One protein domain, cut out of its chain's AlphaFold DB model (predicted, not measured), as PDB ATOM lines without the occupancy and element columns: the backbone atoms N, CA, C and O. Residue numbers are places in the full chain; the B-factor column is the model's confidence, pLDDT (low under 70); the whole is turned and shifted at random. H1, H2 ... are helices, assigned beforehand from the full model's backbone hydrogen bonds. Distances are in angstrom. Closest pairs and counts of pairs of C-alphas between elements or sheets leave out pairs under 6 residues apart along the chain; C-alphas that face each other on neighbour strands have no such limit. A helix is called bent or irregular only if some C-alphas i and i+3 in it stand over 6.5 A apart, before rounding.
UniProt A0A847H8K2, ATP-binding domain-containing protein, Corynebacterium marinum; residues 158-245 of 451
ATOM      1  N   LYS A 158     296.906 219.215 355.867       75.75
ATOM      2  CA  LYS A 158     296.928 218.503 357.149       75.75
ATOM      3  C   LYS A 158     297.610 217.142 357.058       75.75
ATOM      4  O   LYS A 158     298.104 216.688 358.085       75.75
ATOM      5  N   ARG A 159     297.705 216.535 355.869       78.50
ATOM      6  CA  ARG A 159     298.333 215.215 355.678       78.50
ATOM      7  C   ARG A 159     299.742 215.186 356.266       78.50
ATOM      8  O   ARG A 159     300.503 216.145 356.114       78.50
ATOM      9  N   ALA A 160     300.103 214.092 356.936       83.06
ATOM     10  CA  ALA A 160     301.385 213.969 357.630       83.06
ATOM     11  C   ALA A 160     302.581 214.182 356.690       83.06
ATOM     12  O   ALA A 160     303.515 214.902 357.043       83.06
ATOM     13  N   GLU A 161     302.530 213.622 355.483       85.75
ATOM     14  CA  GLU A 161     303.566 213.790 354.466       85.75
ATOM     15  C   GLU A 161     303.657 215.228 353.940       85.75
ATOM     16  O   GLU A 161     304.761 215.715 353.712       85.75
ATOM     17  N   ILE A 162     302.531 215.944 353.824       88.12
ATOM     18  CA  ILE A 162     302.519 217.350 353.399       88.12
ATOM     19  C   ILE A 162     303.041 218.253 354.514       88.12
ATOM     20  O   ILE A 162     303.857 219.131 354.256       88.12
ATOM     21  N   ARG A 163     302.661 218.013 355.775       90.00
ATOM     22  CA  ARG A 163     303.227 218.748 356.919       90.00
ATOM     23  C   ARG A 163     304.736 218.547 357.031       90.00
ATOM     24  O   ARG A 163     305.458 219.511 357.285       90.00
ATOM     25  N   GLN A 164     305.214 217.318 356.836       91.00
ATOM     26  CA  GLN A 164     306.646 217.006 356.814       91.00
ATOM     27  C   GLN A 164     307.355 217.727 355.665       91.00
ATOM     28  O   GLN A 164     308.357 218.394 355.907       91.00
ATOM     29  N   ALA A 165     306.792 217.669 354.456       91.94
ATOM     30  CA  ALA A 165     307.309 218.373 353.287       91.94
ATOM     31  C   ALA A 165     307.401 219.887 353.521       91.94
ATOM     32  O   ALA A 165     308.458 220.474 353.325       91.94
ATOM     33  N   LEU A 166     306.333 220.518 354.015       90.94
ATOM     34  CA  LEU A 166     306.324 221.950 354.325       90.94
ATOM     35  C   LEU A 166     307.349 222.313 355.404       90.94
ATOM     36  O   LEU A 166     308.011 223.339 355.296       90.94
ATOM     37  N   SER A 167     307.510 221.467 356.425       92.06
ATOM     38  CA  SER A 167     308.501 221.685 357.486       92.06
ATOM     39  C   SER A 167     309.929 221.638 356.941       92.06
ATOM     40  O   SER A 167     310.766 222.449 357.342       92.06
ATOM     41  N   GLU A 168     310.203 220.724 356.009       93.88
ATOM     42  CA  GLU A 168     311.496 220.657 355.333       93.88
ATOM     43  C   GLU A 168     311.717 221.869 354.426       93.88
ATOM     44  O   GLU A 168     312.770 222.494 354.497       93.88
ATOM     45  N   LEU A 169     310.719 222.276 353.638       92.44
ATOM     46  CA  LEU A 169     310.835 223.458 352.781       92.44
ATOM     47  C   LEU A 169     311.079 224.737 353.594       92.44
ATOM     48  O   LEU A 169     311.896 225.560 353.192       92.44
ATOM     49  N   VAL A 170     310.448 224.881 354.766       91.00
ATOM     50  CA  VAL A 170     310.718 225.992 355.698       91.00
ATOM     51  C   VAL A 170     312.162 225.969 356.196       91.00
ATOM     52  O   VAL A 170     312.791 227.021 356.278       91.00
ATOM     53  N   ARG A 171     312.707 224.790 356.520       90.31
ATOM     54  CA  ARG A 171     314.110 224.647 356.933       90.31
ATOM     55  C   ARG A 171     315.061 224.999 355.794       90.31
ATOM     56  O   ARG A 171     316.032 225.717 356.010       90.31
ATOM     57  N   VAL A 172     314.779 224.503 354.592       90.50
ATOM     58  CA  VAL A 172     315.586 224.766 353.400       90.50
ATOM     59  C   VAL A 172     315.578 226.256 353.077       90.50
ATOM     60  O   VAL A 172     316.651 226.810 352.888       90.50
ATOM     61  N   ALA A 173     314.428 226.930 353.144       88.06
ATOM     62  CA  ALA A 173     314.298 228.367 352.880       88.06
ATOM     63  C   ALA A 173     315.129 229.278 353.807       88.06
ATOM     64  O   ALA A 173     315.326 230.446 353.491       88.06
ATOM     65  N   GLN A 174     315.635 228.775 354.939       86.62
ATOM     66  CA  GLN A 174     316.541 229.527 355.820       86.62
ATOM     67  C   GLN A 174     318.000 229.513 355.342       86.62
ATOM     68  O   GLN A 174     318.842 230.212 355.908       86.62
ATOM     69  N   ARG A 175     318.326 228.703 354.332       85.50
ATOM     70  CA  ARG A 175     319.671 228.616 353.768       85.50
ATOM     71  C   ARG A 175     319.941 229.773 352.811       85.50
ATOM     72  O   ARG A 175     319.092 230.139 352.008       85.50
ATOM     73  N   THR A 176     321.161 230.299 352.857       76.25
ATOM     74  CA  THR A 176     321.617 231.407 352.000       76.25
ATOM     75  C   THR A 176     322.324 230.943 350.723       76.25
ATOM     76  O   THR A 176     322.725 231.773 349.919       76.25
ATOM     77  N   ASP A 177     322.527 229.634 350.549       81.56
ATOM     78  CA  ASP A 177     323.289 229.018 349.453       81.56
ATOM     79  C   ASP A 177     322.398 228.295 348.426       81.56
ATOM     80  O   ASP A 177     322.832 227.349 347.768       81.56
ATOM     81  N   LEU A 178     321.131 228.703 348.312       79.06
ATOM     82  CA  LEU A 178     320.167 228.053 347.431       79.06
ATOM     83  C   LEU A 178     320.233 228.580 345.989       79.06
ATOM     84  O   LEU A 178     320.428 229.778 345.784       79.06
ATOM     85  N   PRO A 179     320.013 227.707 344.990       80.75
ATOM     86  CA  PRO A 179     319.699 228.125 343.628       80.75
ATOM     87  C   PRO A 179     318.450 229.011 343.574       80.75
ATOM     88  O   PRO A 179     317.494 228.780 344.316       80.75
ATOM     89  N   ASP A 180     318.426 229.942 342.622       79.75
ATOM     90  CA  ASP A 180     317.298 230.848 342.352       79.75
ATOM     91  C   ASP A 180     316.177 230.163 341.535       79.75
ATOM     92  O   ASP A 180     315.645 230.696 340.568       79.75
ATOM     93  N   ASP A 181     315.876 228.907 341.880       87.12
ATOM     94  CA  ASP A 181     314.800 228.104 341.293       87.12
ATOM     95  C   ASP A 181     314.058 227.366 342.421       87.12
ATOM     96  O   ASP A 181     314.487 226.290 342.869       87.12
ATOM     97  N   PRO A 182     312.927 227.916 342.897       86.88
ATOM     98  CA  PRO A 182     312.172 227.313 343.985       86.88
ATOM     99  C   PRO A 182     311.612 225.923 343.641       86.88
ATOM    100  O   PRO A 182     311.436 225.106 344.551       86.88
ATOM    101  N   VAL A 183     311.355 225.608 342.363       89.69
ATOM    102  CA  VAL A 183     310.863 224.284 341.938       89.69
ATOM    103  C   VAL A 183     311.977 223.254 342.056       89.69
ATOM    104  O   VAL A 183     311.775 222.192 342.655       89.69
ATOM    105  N   ALA A 184     313.162 223.564 341.527       89.19
ATOM    106  CA  ALA A 184     314.318 222.677 341.618       89.19
ATOM    107  C   ALA A 184     314.716 222.430 343.079       89.19
ATOM    108  O   ALA A 184     314.932 221.279 343.475       89.19
ATOM    109  N   VAL A 185     314.729 223.486 343.901       90.75
ATOM    110  CA  VAL A 185     314.996 223.387 345.343       90.75
ATOM    111  C   VAL A 185     313.956 222.511 346.037       90.75
ATOM    112  O   VAL A 185     314.321 221.627 346.813       90.75
ATOM    113  N   THR A 186     312.672 222.685 345.716       91.69
ATOM    114  CA  THR A 186     311.591 221.860 346.271       91.69
ATOM    115  C   THR A 186     311.768 220.389 345.901       91.69
ATOM    116  O   THR A 186     311.725 219.522 346.775       91.69
ATOM    117  N   ARG A 187     312.010 220.075 344.621       92.44
ATOM    118  CA  ARG A 187     312.197 218.685 344.173       92.44
ATOM    119  C   ARG A 187     313.390 218.027 344.869       92.44
ATOM    120  O   ARG A 187     313.272 216.885 345.312       92.44
ATOM    121  N   ALA A 188     314.501 218.748 345.017       90.81
ATOM    122  CA  ALA A 188     315.682 218.259 345.722       90.81
ATOM    123  C   ALA A 188     315.416 218.036 347.222       90.81
ATOM    124  O   ALA A 188     315.789 216.996 347.763       90.81
ATOM    125  N   ALA A 189     314.727 218.973 347.880       91.62
ATOM    126  CA  ALA A 189     314.388 218.889 349.301       91.62
ATOM    127  C   ALA A 189     313.435 217.725 349.620       91.62
ATOM    128  O   ALA A 189     313.544 217.099 350.672       91.62
ATOM    129  N   LEU A 190     312.511 217.412 348.708       94.06
ATOM    130  CA  LEU A 190     311.511 216.359 348.904       94.06
ATOM    131  C   LEU A 190     311.971 214.974 348.429       94.06
ATOM    132  O   LEU A 190     311.312 213.978 348.741       94.06
ATOM    133  N   ALA A 191     313.107 214.867 347.732       92.56
ATOM    134  CA  ALA A 191     313.640 213.583 347.279       92.56
ATOM    135  C   ALA A 191     313.865 212.569 348.427       92.56
ATOM    136  O   ALA A 191     313.393 211.434 348.304       92.56
ATOM    137  N   PRO A 192     314.450 212.945 349.587       91.00
ATOM    138  CA  PRO A 192     314.576 212.049 350.742       91.00
ATOM    139  C   PRO A 192     313.235 211.616 351.354       91.00
ATOM    140  O   PRO A 192     313.167 210.594 352.035       91.00
ATOM    141  N   PHE A 193     312.161 212.371 351.111       87.38
ATOM    142  CA  PHE A 193     310.818 212.098 351.635       87.38
ATOM    143  C   PHE A 193     310.000 211.173 350.726       87.38
ATOM    144  O   PHE A 193     308.873 210.807 351.067       87.38
ATOM    145  N   GLY A 194     310.577 210.746 349.599       86.31
ATOM    146  CA  GLY A 194     309.958 209.817 348.661       86.31
ATOM    147  C   GLY A 194     309.470 210.463 347.369       86.31
ATOM    148  O   GLY A 194     308.779 209.789 346.614       86.31
ATOM    149  N   LEU A 195     309.817 211.726 347.087       90.50
ATOM    150  CA  LEU A 195     309.596 212.318 345.767       90.50
ATOM    151  C   LEU A 195     310.691 211.853 344.797       90.50
ATOM    152  O   LEU A 195     311.765 212.438 344.692       90.50
ATOM    153  N   THR A 196     310.411 210.785 344.066       89.56
ATOM    154  CA  THR A 196     311.293 210.248 343.023       89.56
ATOM    155  C   THR A 196     310.872 210.735 341.630       89.56
ATOM    156  O   THR A 196     309.714 211.102 341.438       89.56
ATOM    157  N   PRO A 197     311.761 210.718 340.616       83.94
ATOM    158  CA  PRO A 197     311.380 211.066 339.240       83.94
ATOM    159  C   PRO A 197     310.290 210.150 338.668       83.94
ATOM    160  O   PRO A 197     309.474 210.568 337.852       83.94
ATOM    161  N   THR A 198     310.279 208.893 339.107       83.00
ATOM    162  CA  THR A 198     309.286 207.885 338.735       83.00
ATOM    163  C   THR A 198     308.504 207.439 339.956       83.00
ATOM    164  O   THR A 198     309.049 207.384 341.055       83.00
ATOM    165  N   GLU A 199     307.243 207.075 339.761       76.69
ATOM    166  CA  GLU A 199     306.383 206.579 340.832       76.69
ATOM    167  C   GLU A 199     306.947 205.277 341.457       76.69
ATOM    168  O   GLU A 199     307.314 204.365 340.710       76.69
ATOM    169  N   PRO A 200     307.037 205.177 342.798       83.19
ATOM    170  CA  PRO A 200     307.604 204.014 343.488       83.19
ATOM    171  C   PRO A 200     306.645 202.812 343.531       83.19
ATOM    172  O   PRO A 200     305.451 202.928 343.257       83.19
ATOM    173  N   GLU A 201     307.147 201.637 343.920       74.31
ATOM    174  CA  GLU A 201     306.313 200.453 344.165       74.31
ATOM    175  C   GLU A 201     305.708 200.453 345.582       74.31
ATOM    176  O   GLU A 201     306.270 201.006 346.526       74.31
ATOM    177  N   GLY A 202     304.544 199.810 345.747       70.75
ATOM    178  CA  GLY A 202     303.828 199.725 347.030       70.75
ATOM    179  C   GLY A 202     302.767 200.817 347.226       70.75
ATOM    180  O   GLY A 202     302.915 201.943 346.769       70.75
ATOM    181  N   ALA A 203     301.629 200.474 347.839       61.00
ATOM    182  CA  ALA A 203     300.472 201.378 347.919       61.00
ATOM    183  C   ALA A 203     300.757 202.648 348.746       61.00
ATOM    184  O   ALA A 203     300.488 203.750 348.281       61.00
ATOM    185  N   GLN A 204     301.372 202.500 349.924       69.56
ATOM    186  CA  GLN A 204     301.681 203.629 350.814       69.56
ATOM    187  C   GLN A 204     302.757 204.565 350.242       69.56
ATOM    188  O   GLN A 204     302.632 205.784 350.338       69.56
ATOM    189  N   ALA A 205     303.805 204.010 349.623       76.44
ATOM    190  CA  ALA A 205     304.855 204.811 348.992       76.44
ATOM    191  C   ALA A 205     304.303 205.630 347.815       76.44
ATOM    192  O   ALA A 205     304.658 206.795 347.657       76.44
ATOM    193  N   ARG A 206     303.387 205.045 347.032       72.44
ATOM    194  CA  ARG A 206     302.708 205.725 345.921       72.44
ATOM    195  C   ARG A 206     301.794 206.841 346.377       72.44
ATOM    196  O   ARG A 206     301.848 207.924 345.811       72.44
ATOM    197  N   GLU A 207     300.984 206.601 347.400       70.81
ATOM    198  CA  GLU A 207     300.112 207.636 347.956       70.81
ATOM    199  C   GLU A 207     300.926 208.843 348.436       70.81
ATOM    200  O   GLU A 207     300.627 209.980 348.068       70.81
ATOM    201  N   ARG A 208     302.030 208.593 349.154       83.50
ATOM    202  CA  ARG A 208     302.966 209.647 349.557       83.50
ATOM    203  C   ARG A 208     303.567 210.369 348.353       83.50
ATOM    204  O   ARG A 208     303.563 211.594 348.325       83.50
ATOM    205  N   TRP A 209     304.063 209.627 347.363       88.38
ATOM    206  CA  TRP A 209     304.637 210.200 346.146       88.38
ATOM    207  C   TRP A 209     303.635 211.103 345.415       88.38
ATOM    208  O   TRP A 209     303.990 212.209 345.025       88.38
ATOM    209  N   GLN A 210     302.372 210.683 345.301       78.88
ATOM    210  CA  GLN A 210     301.303 211.465 344.673       78.88
ATOM    211  C   GLN A 210     300.985 212.745 345.457       78.88
ATOM    212  O   GLN A 210     300.814 213.798 344.847       78.88
ATOM    213  N   SER A 211     300.937 212.676 346.793       81.50
ATOM    214  CA  SER A 211     300.790 213.863 347.649       81.50
ATOM    215  C   SER A 211     301.949 214.852 347.434       81.50
ATOM    216  O   SER A 211     301.710 216.042 347.241       81.50
ATOM    217  N   LEU A 212     303.198 214.370 347.423       88.62
ATOM    218  CA  LEU A 212     304.381 215.215 347.212       88.62
ATOM    219  C   LEU A 212     304.436 215.795 345.791       88.62
ATOM    220  O   LEU A 212     304.777 216.963 345.630       88.62
ATOM    221  N   ALA A 213     304.076 215.014 344.773       83.75
ATOM    222  CA  ALA A 213     304.010 215.478 343.390       83.75
ATOM    223  C   ALA A 213     302.958 216.586 343.224       83.75
ATOM    224  O   ALA A 213     303.269 217.624 342.651       83.75
ATOM    225  N   ALA A 214     301.771 216.424 343.817       79.62
ATOM    226  CA  ALA A 214     300.737 217.459 343.815       79.62
ATOM    227  C   ALA A 214     301.197 218.759 344.506       79.62
ATOM    228  O   ALA A 214     300.877 219.852 344.046       79.62
ATOM    229  N   LEU A 215     301.998 218.662 345.579       86.81
ATOM    230  CA  LEU A 215     302.604 219.837 346.215       86.81
ATOM    231  C   LEU A 215     303.590 220.554 345.281       86.81
ATOM    232  O   LEU A 215     303.621 221.780 345.265       86.81
ATOM    233  N   VAL A 216     304.382 219.814 344.503       89.19
ATOM    234  CA  VAL A 216     305.289 220.418 343.515       89.19
ATOM    235  C   VAL A 216     304.505 221.066 342.380       89.19
ATOM    236  O   VAL A 216     304.800 222.204 342.034       89.19
ATOM    237  N   ASP A 217     303.475 220.397 341.862       82.50
ATOM    238  CA  ASP A 217     302.607 220.948 340.817       82.50
ATOM    239  C   ASP A 217     301.938 222.255 341.285       82.50
ATOM    240  O   ASP A 217     301.850 223.225 340.534       82.50
ATOM    241  N   LEU A 218     301.527 222.318 342.556       81.00
ATOM    242  CA  LEU A 218     301.012 223.529 343.196       81.00
ATOM    243  C   LEU A 218     302.053 224.661 343.249       81.00
ATOM    244  O   LEU A 218     301.722 225.823 343.032       81.00
ATOM    245  N   ILE A 219     303.306 224.339 343.561       87.88
ATOM    246  CA  ILE A 219     304.398 225.320 343.605       87.88
ATOM    247  C   ILE A 219     304.714 225.835 342.196       87.88
ATOM    248  O   ILE A 219     304.869 227.039 342.006       87.88
ATOM    249  N   GLU A 220     304.741 224.949 341.200       86.44
ATOM    250  CA  GLU A 220     304.904 225.316 339.791       86.44
ATOM    251  C   GLU A 220     303.773 226.238 339.306       86.44
ATOM    252  O   GLU A 220     304.029 227.186 338.564       86.44
ATOM    253  N   GLU A 221     302.532 225.998 339.739       78.81
ATOM    254  CA  GLU A 221     301.385 226.868 339.451       78.81
ATOM    255  C   GLU A 221     301.565 228.268 340.061       78.81
ATOM    256  O   GLU A 221     301.361 229.268 339.373       78.81
ATOM    257  N   LEU A 222     302.001 228.352 341.323       80.31
ATOM    258  CA  LEU A 222     302.246 229.628 342.006       80.31
ATOM    259  C   LEU A 222     303.342 230.453 341.320       80.31
ATOM    260  O   LEU A 222     303.174 231.653 341.132       80.31
ATOM    261  N   ILE A 223     304.437 229.810 340.915       85.56
ATOM    262  CA  ILE A 223     305.552 230.478 340.226       85.56
ATOM    263  C   ILE A 223     305.142 230.892 338.814       85.56
ATOM    264  O   ILE A 223     305.525 231.951 338.335       85.56
ATOM    265  N   ARG A 224     304.302 230.104 338.136       82.62
ATOM    266  CA  ARG A 224     303.756 230.510 336.837       82.62
ATOM    267  C   ARG A 224     302.857 231.740 336.948       82.62
ATOM    268  O   ARG A 224     302.876 232.574 336.047       82.62
ATOM    269  N   ALA A 225     302.066 231.832 338.015       72.56
ATOM    270  CA  ALA A 225     301.216 232.988 338.280       72.56
ATOM    271  C   ALA A 225     302.033 234.229 338.685       72.56
ATOM    272  O   ALA A 225     301.668 235.342 338.312       72.56
ATOM    273  N   THR A 226     303.149 234.032 339.391       81.62
ATOM    274  CA  THR A 226     304.051 235.100 339.834       81.62
ATOM    275  C   THR A 226     305.514 234.696 339.581       81.62
ATOM    276  O   THR A 226     306.120 234.064 340.444       81.62
ATOM    277  N   PRO A 227     306.102 235.043 338.419       79.88
ATOM    278  CA  PRO A 227     307.421 234.547 337.998       79.88
ATOM    279  C   PRO A 227     308.590 234.874 338.936       79.88
ATOM    280  O   PRO A 227     309.536 234.097 339.008       79.88
ATOM    281  N   ASP A 228     308.502 235.975 339.687       81.75
ATOM    282  CA  ASP A 228     309.565 236.448 340.589       81.75
ATOM    283  C   ASP A 228     309.404 235.937 342.038       81.75
ATOM    284  O   ASP A 228     309.961 236.508 342.979       81.75
ATOM    285  N   LEU A 229     308.582 234.904 342.261       85.25
ATOM    286  CA  LEU A 229     308.336 234.373 343.601       85.25
ATOM    287  C   LEU A 229     309.534 233.544 344.089       85.25
ATOM    288  O   LEU A 229     309.806 232.466 343.568       85.25
ATOM    289  N   ASP A 230     310.201 234.002 345.146       88.00
ATOM    290  CA  ASP A 230     311.224 233.225 345.846       88.00
ATOM    291  C   ASP A 230     310.600 232.099 346.700       88.00
ATOM    292  O   ASP A 230     309.389 232.058 346.950       88.00
ATOM    293  N   LEU A 231     311.420 231.165 347.200       87.50
ATOM    294  CA  LEU A 231     310.926 230.047 348.020       87.50
ATOM    295  C   LEU A 231     310.180 230.530 349.281       87.50
ATOM    296  O   LEU A 231     309.203 229.909 349.709       87.50
ATOM    297  N   THR A 232     310.590 231.662 349.857       88.56
ATOM    298  CA  THR A 232     309.910 232.284 351.002       88.56
ATOM    299  C   THR A 232     308.509 232.772 350.628       88.56
ATOM    300  O   THR A 232     307.549 232.551 351.374       88.56
ATOM    301  N   GLY A 233     308.368 233.416 349.469       87.12
ATOM    302  CA  GLY A 233     307.101 233.856 348.896       87.12
ATOM    303  C   GLY A 233     306.178 232.683 348.573       87.12
ATOM    304  O   GLY A 233     305.003 232.718 348.949       87.12
ATOM    305  N   VAL A 234     306.718 231.604 347.996       89.56
ATOM    306  CA  VAL A 234     305.990 230.344 347.770       89.56
ATOM    307  C   VAL A 234     305.427 229.804 349.086       89.56
ATOM    308  O   VAL A 234     304.231 229.527 349.185       89.56
ATOM    309  N   LEU A 235     306.250 229.701 350.134       90.00
ATOM    310  CA  LEU A 235     305.812 229.214 351.448       90.00
ATOM    311  C   LEU A 235     304.725 230.096 352.073       90.00
ATOM    312  O   LEU A 235     303.790 229.579 352.693       90.00
ATOM    313  N   ARG A 236     304.808 231.419 351.892       86.25
ATOM    314  CA  ARG A 236     303.771 232.357 352.344       86.25
ATOM    315  C   ARG A 236     302.450 232.119 351.610       86.25
ATOM    316  O   ARG A 236     301.414 232.030 352.267       86.25
ATOM    317  N   ALA A 237     302.490 231.962 350.288       81.38
ATOM    318  CA  ALA A 237     301.310 231.682 349.473       81.38
ATOM    319  C   ALA A 237     300.671 230.329 349.836       81.38
ATOM    320  O   ALA A 237     299.455 230.245 350.013       81.38
ATOM    321  N   LEU A 238     301.483 229.286 350.044       84.44
ATOM    322  CA  LEU A 238     301.013 227.977 350.509       84.44
ATOM    323  C   LEU A 238     300.329 228.069 351.878       84.44
ATOM    324  O   LEU A 238     299.268 227.478 352.072       84.44
ATOM    325  N   ARG A 239     300.897 228.838 352.816       81.19
ATOM    326  CA  ARG A 239     300.313 229.046 354.149       81.19
ATOM    327  C   ARG A 239     298.989 229.803 354.084       81.19
ATOM    328  O   ARG A 239     298.015 229.364 354.681       81.19
ATOM    329  N   GLN A 240     298.921 230.873 353.293       73.12
ATOM    330  CA  GLN A 240     297.680 231.617 353.067       73.12
ATOM    331  C   GLN A 240     296.588 230.722 352.459       73.12
ATOM    332  O   GLN A 240     295.425 230.788 352.863       73.12
ATOM    333  N   ARG A 241     296.964 229.834 351.529       73.00
ATOM    334  CA  ARG A 241     296.064 228.849 350.911       73.00
ATOM    335  C   ARG A 241     295.641 227.750 351.893       73.00
ATOM    336  O   ARG A 241     294.520 227.267 351.794       73.00
ATOM    337  N   ALA A 242     296.483 227.374 352.856       69.75
ATOM    338  CA  ALA A 242     296.125 226.443 353.927       69.75
ATOM    339  C   ALA A 242     295.156 227.069 354.948       69.75
ATOM    340  O   ALA A 242     294.175 226.433 355.336       69.75
ATOM    341  N   ASP A 243     295.392 228.321 355.342       65.62
ATOM    342  CA  ASP A 243     294.576 229.032 356.333       65.62
ATOM    343  C   ASP A 243     293.184 229.375 355.775       65.62
ATOM    344  O   ASP A 243     292.180 229.193 356.462       65.62
ATOM    345  N   SER A 244     293.101 229.746 354.492       58.59
ATOM    346  CA  SER A 244     291.833 230.054 353.802       58.59
ATOM    347  C   SER A 244     290.921 228.833 353.601       58.59
ATOM    348  O   SER A 244     289.738 228.991 353.315       58.59
ATOM    349  N   LYS A 245     291.448 227.610 353.758       51.91
ATOM    350  CA  LYS A 245     290.741 226.335 353.527       51.91
ATOM    351  C   LYS A 245     290.160 225.693 354.797       51.91
ATOM    352  O   LYS A 245     289.900 224.490 354.810       51.91
TER     353      LYS A 245
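What this domain is: This is residues 158 to 245 of the 451 residues of the protein "ATP-binding domain-containing protein" of Corynebacterium marinum (UniProt A0A847H8K2). A long helix, H3, and the shorter H2 lie side by side as a helical hairpin, and the other two helices, H1 and H4, cover one side of this pair. H1 crosses the pair at a slant, from the first half of H3 over to H2, while H4 crosses H3 in its second half. The printed part has 88 residues with four named helices, in the order H1, H2, H3, H4, and no named strand: the class is all helix, with 61 residues in the helices. The whole is compact, with a radius of gyration of the C-alphas of 12.7 A, and spans 37 by 31 by 22 A.

How they stand to each other: H3, residues 203 to 225, touches the three other helices. With H2, residues 182 to 193, it forms a helical hairpin: they run opposite ways at a shallow tilt of 11 degrees, and the closest C-alphas, of Val 183 and Glu 220, are 6.4 A apart. Of H3, residues 212 to 220 alone touch H2. H1, residues 160 to 172, touches H3 with residues 161 to 165 alone, closest at the C-alphas of Glu 161 and Arg 208, 6.5 A apart; they run the same way at a steep tilt of 48 degrees. H1 also touches H2, opposite ways at a steep tilt of 54 degrees, with the closest C-alphas, of Ala 165 and Leu 190, 6.4 A apart. H4, residues 231 to 243, touches H3 with residues 234 to 237 alone, closest at the C-alphas of Ile 219 and Val 234, 6.7 A apart; at 70.0 degrees they are only just about perpendicular. H4 touches H1 with residues 232 to 235 alone, opposite ways at a shallow tilt of 32 degrees, only just short of steep; the closest C-alphas, of Val 170 and Leu 235, are 7.2 A apart. H2 and H4 are close but not clearly touching, with the C-alphas of Pro 182 and Leu 231 5.0 A apart. In H1, H3 and H4 every O i to N i+4 pair is within hydrogen-bond range; in H2 6 of 8 are.

Where its parts are: H3 measures 33.1 A from C-alpha 203 at (300.472, 201.378, 347.919) to C-alpha 225 at (301.216, 232.988, 338.280). H2 measures 17.1 A and is only just irregular: C-alphas 189 and 192 are 7.0 A apart. H1 measures 18.3 A and begins with C-alpha 160 at (301.385, 213.969, 357.630). H4 measures 18.4 A and ends with C-alpha 243 at (294.576, 229.032, 356.333).

The domain as a whole: The C-alphas farthest apart, of Gly 202 and Asp 228, are 37.7 A apart. The printed part has no cut. The link from H3 to H4 is tight; those from H1 to H2 and from H2 to H3 are short. The mean pLDDT of the printed part is 83.3, and residues 203 to 204 and 242 to 245 are under 70.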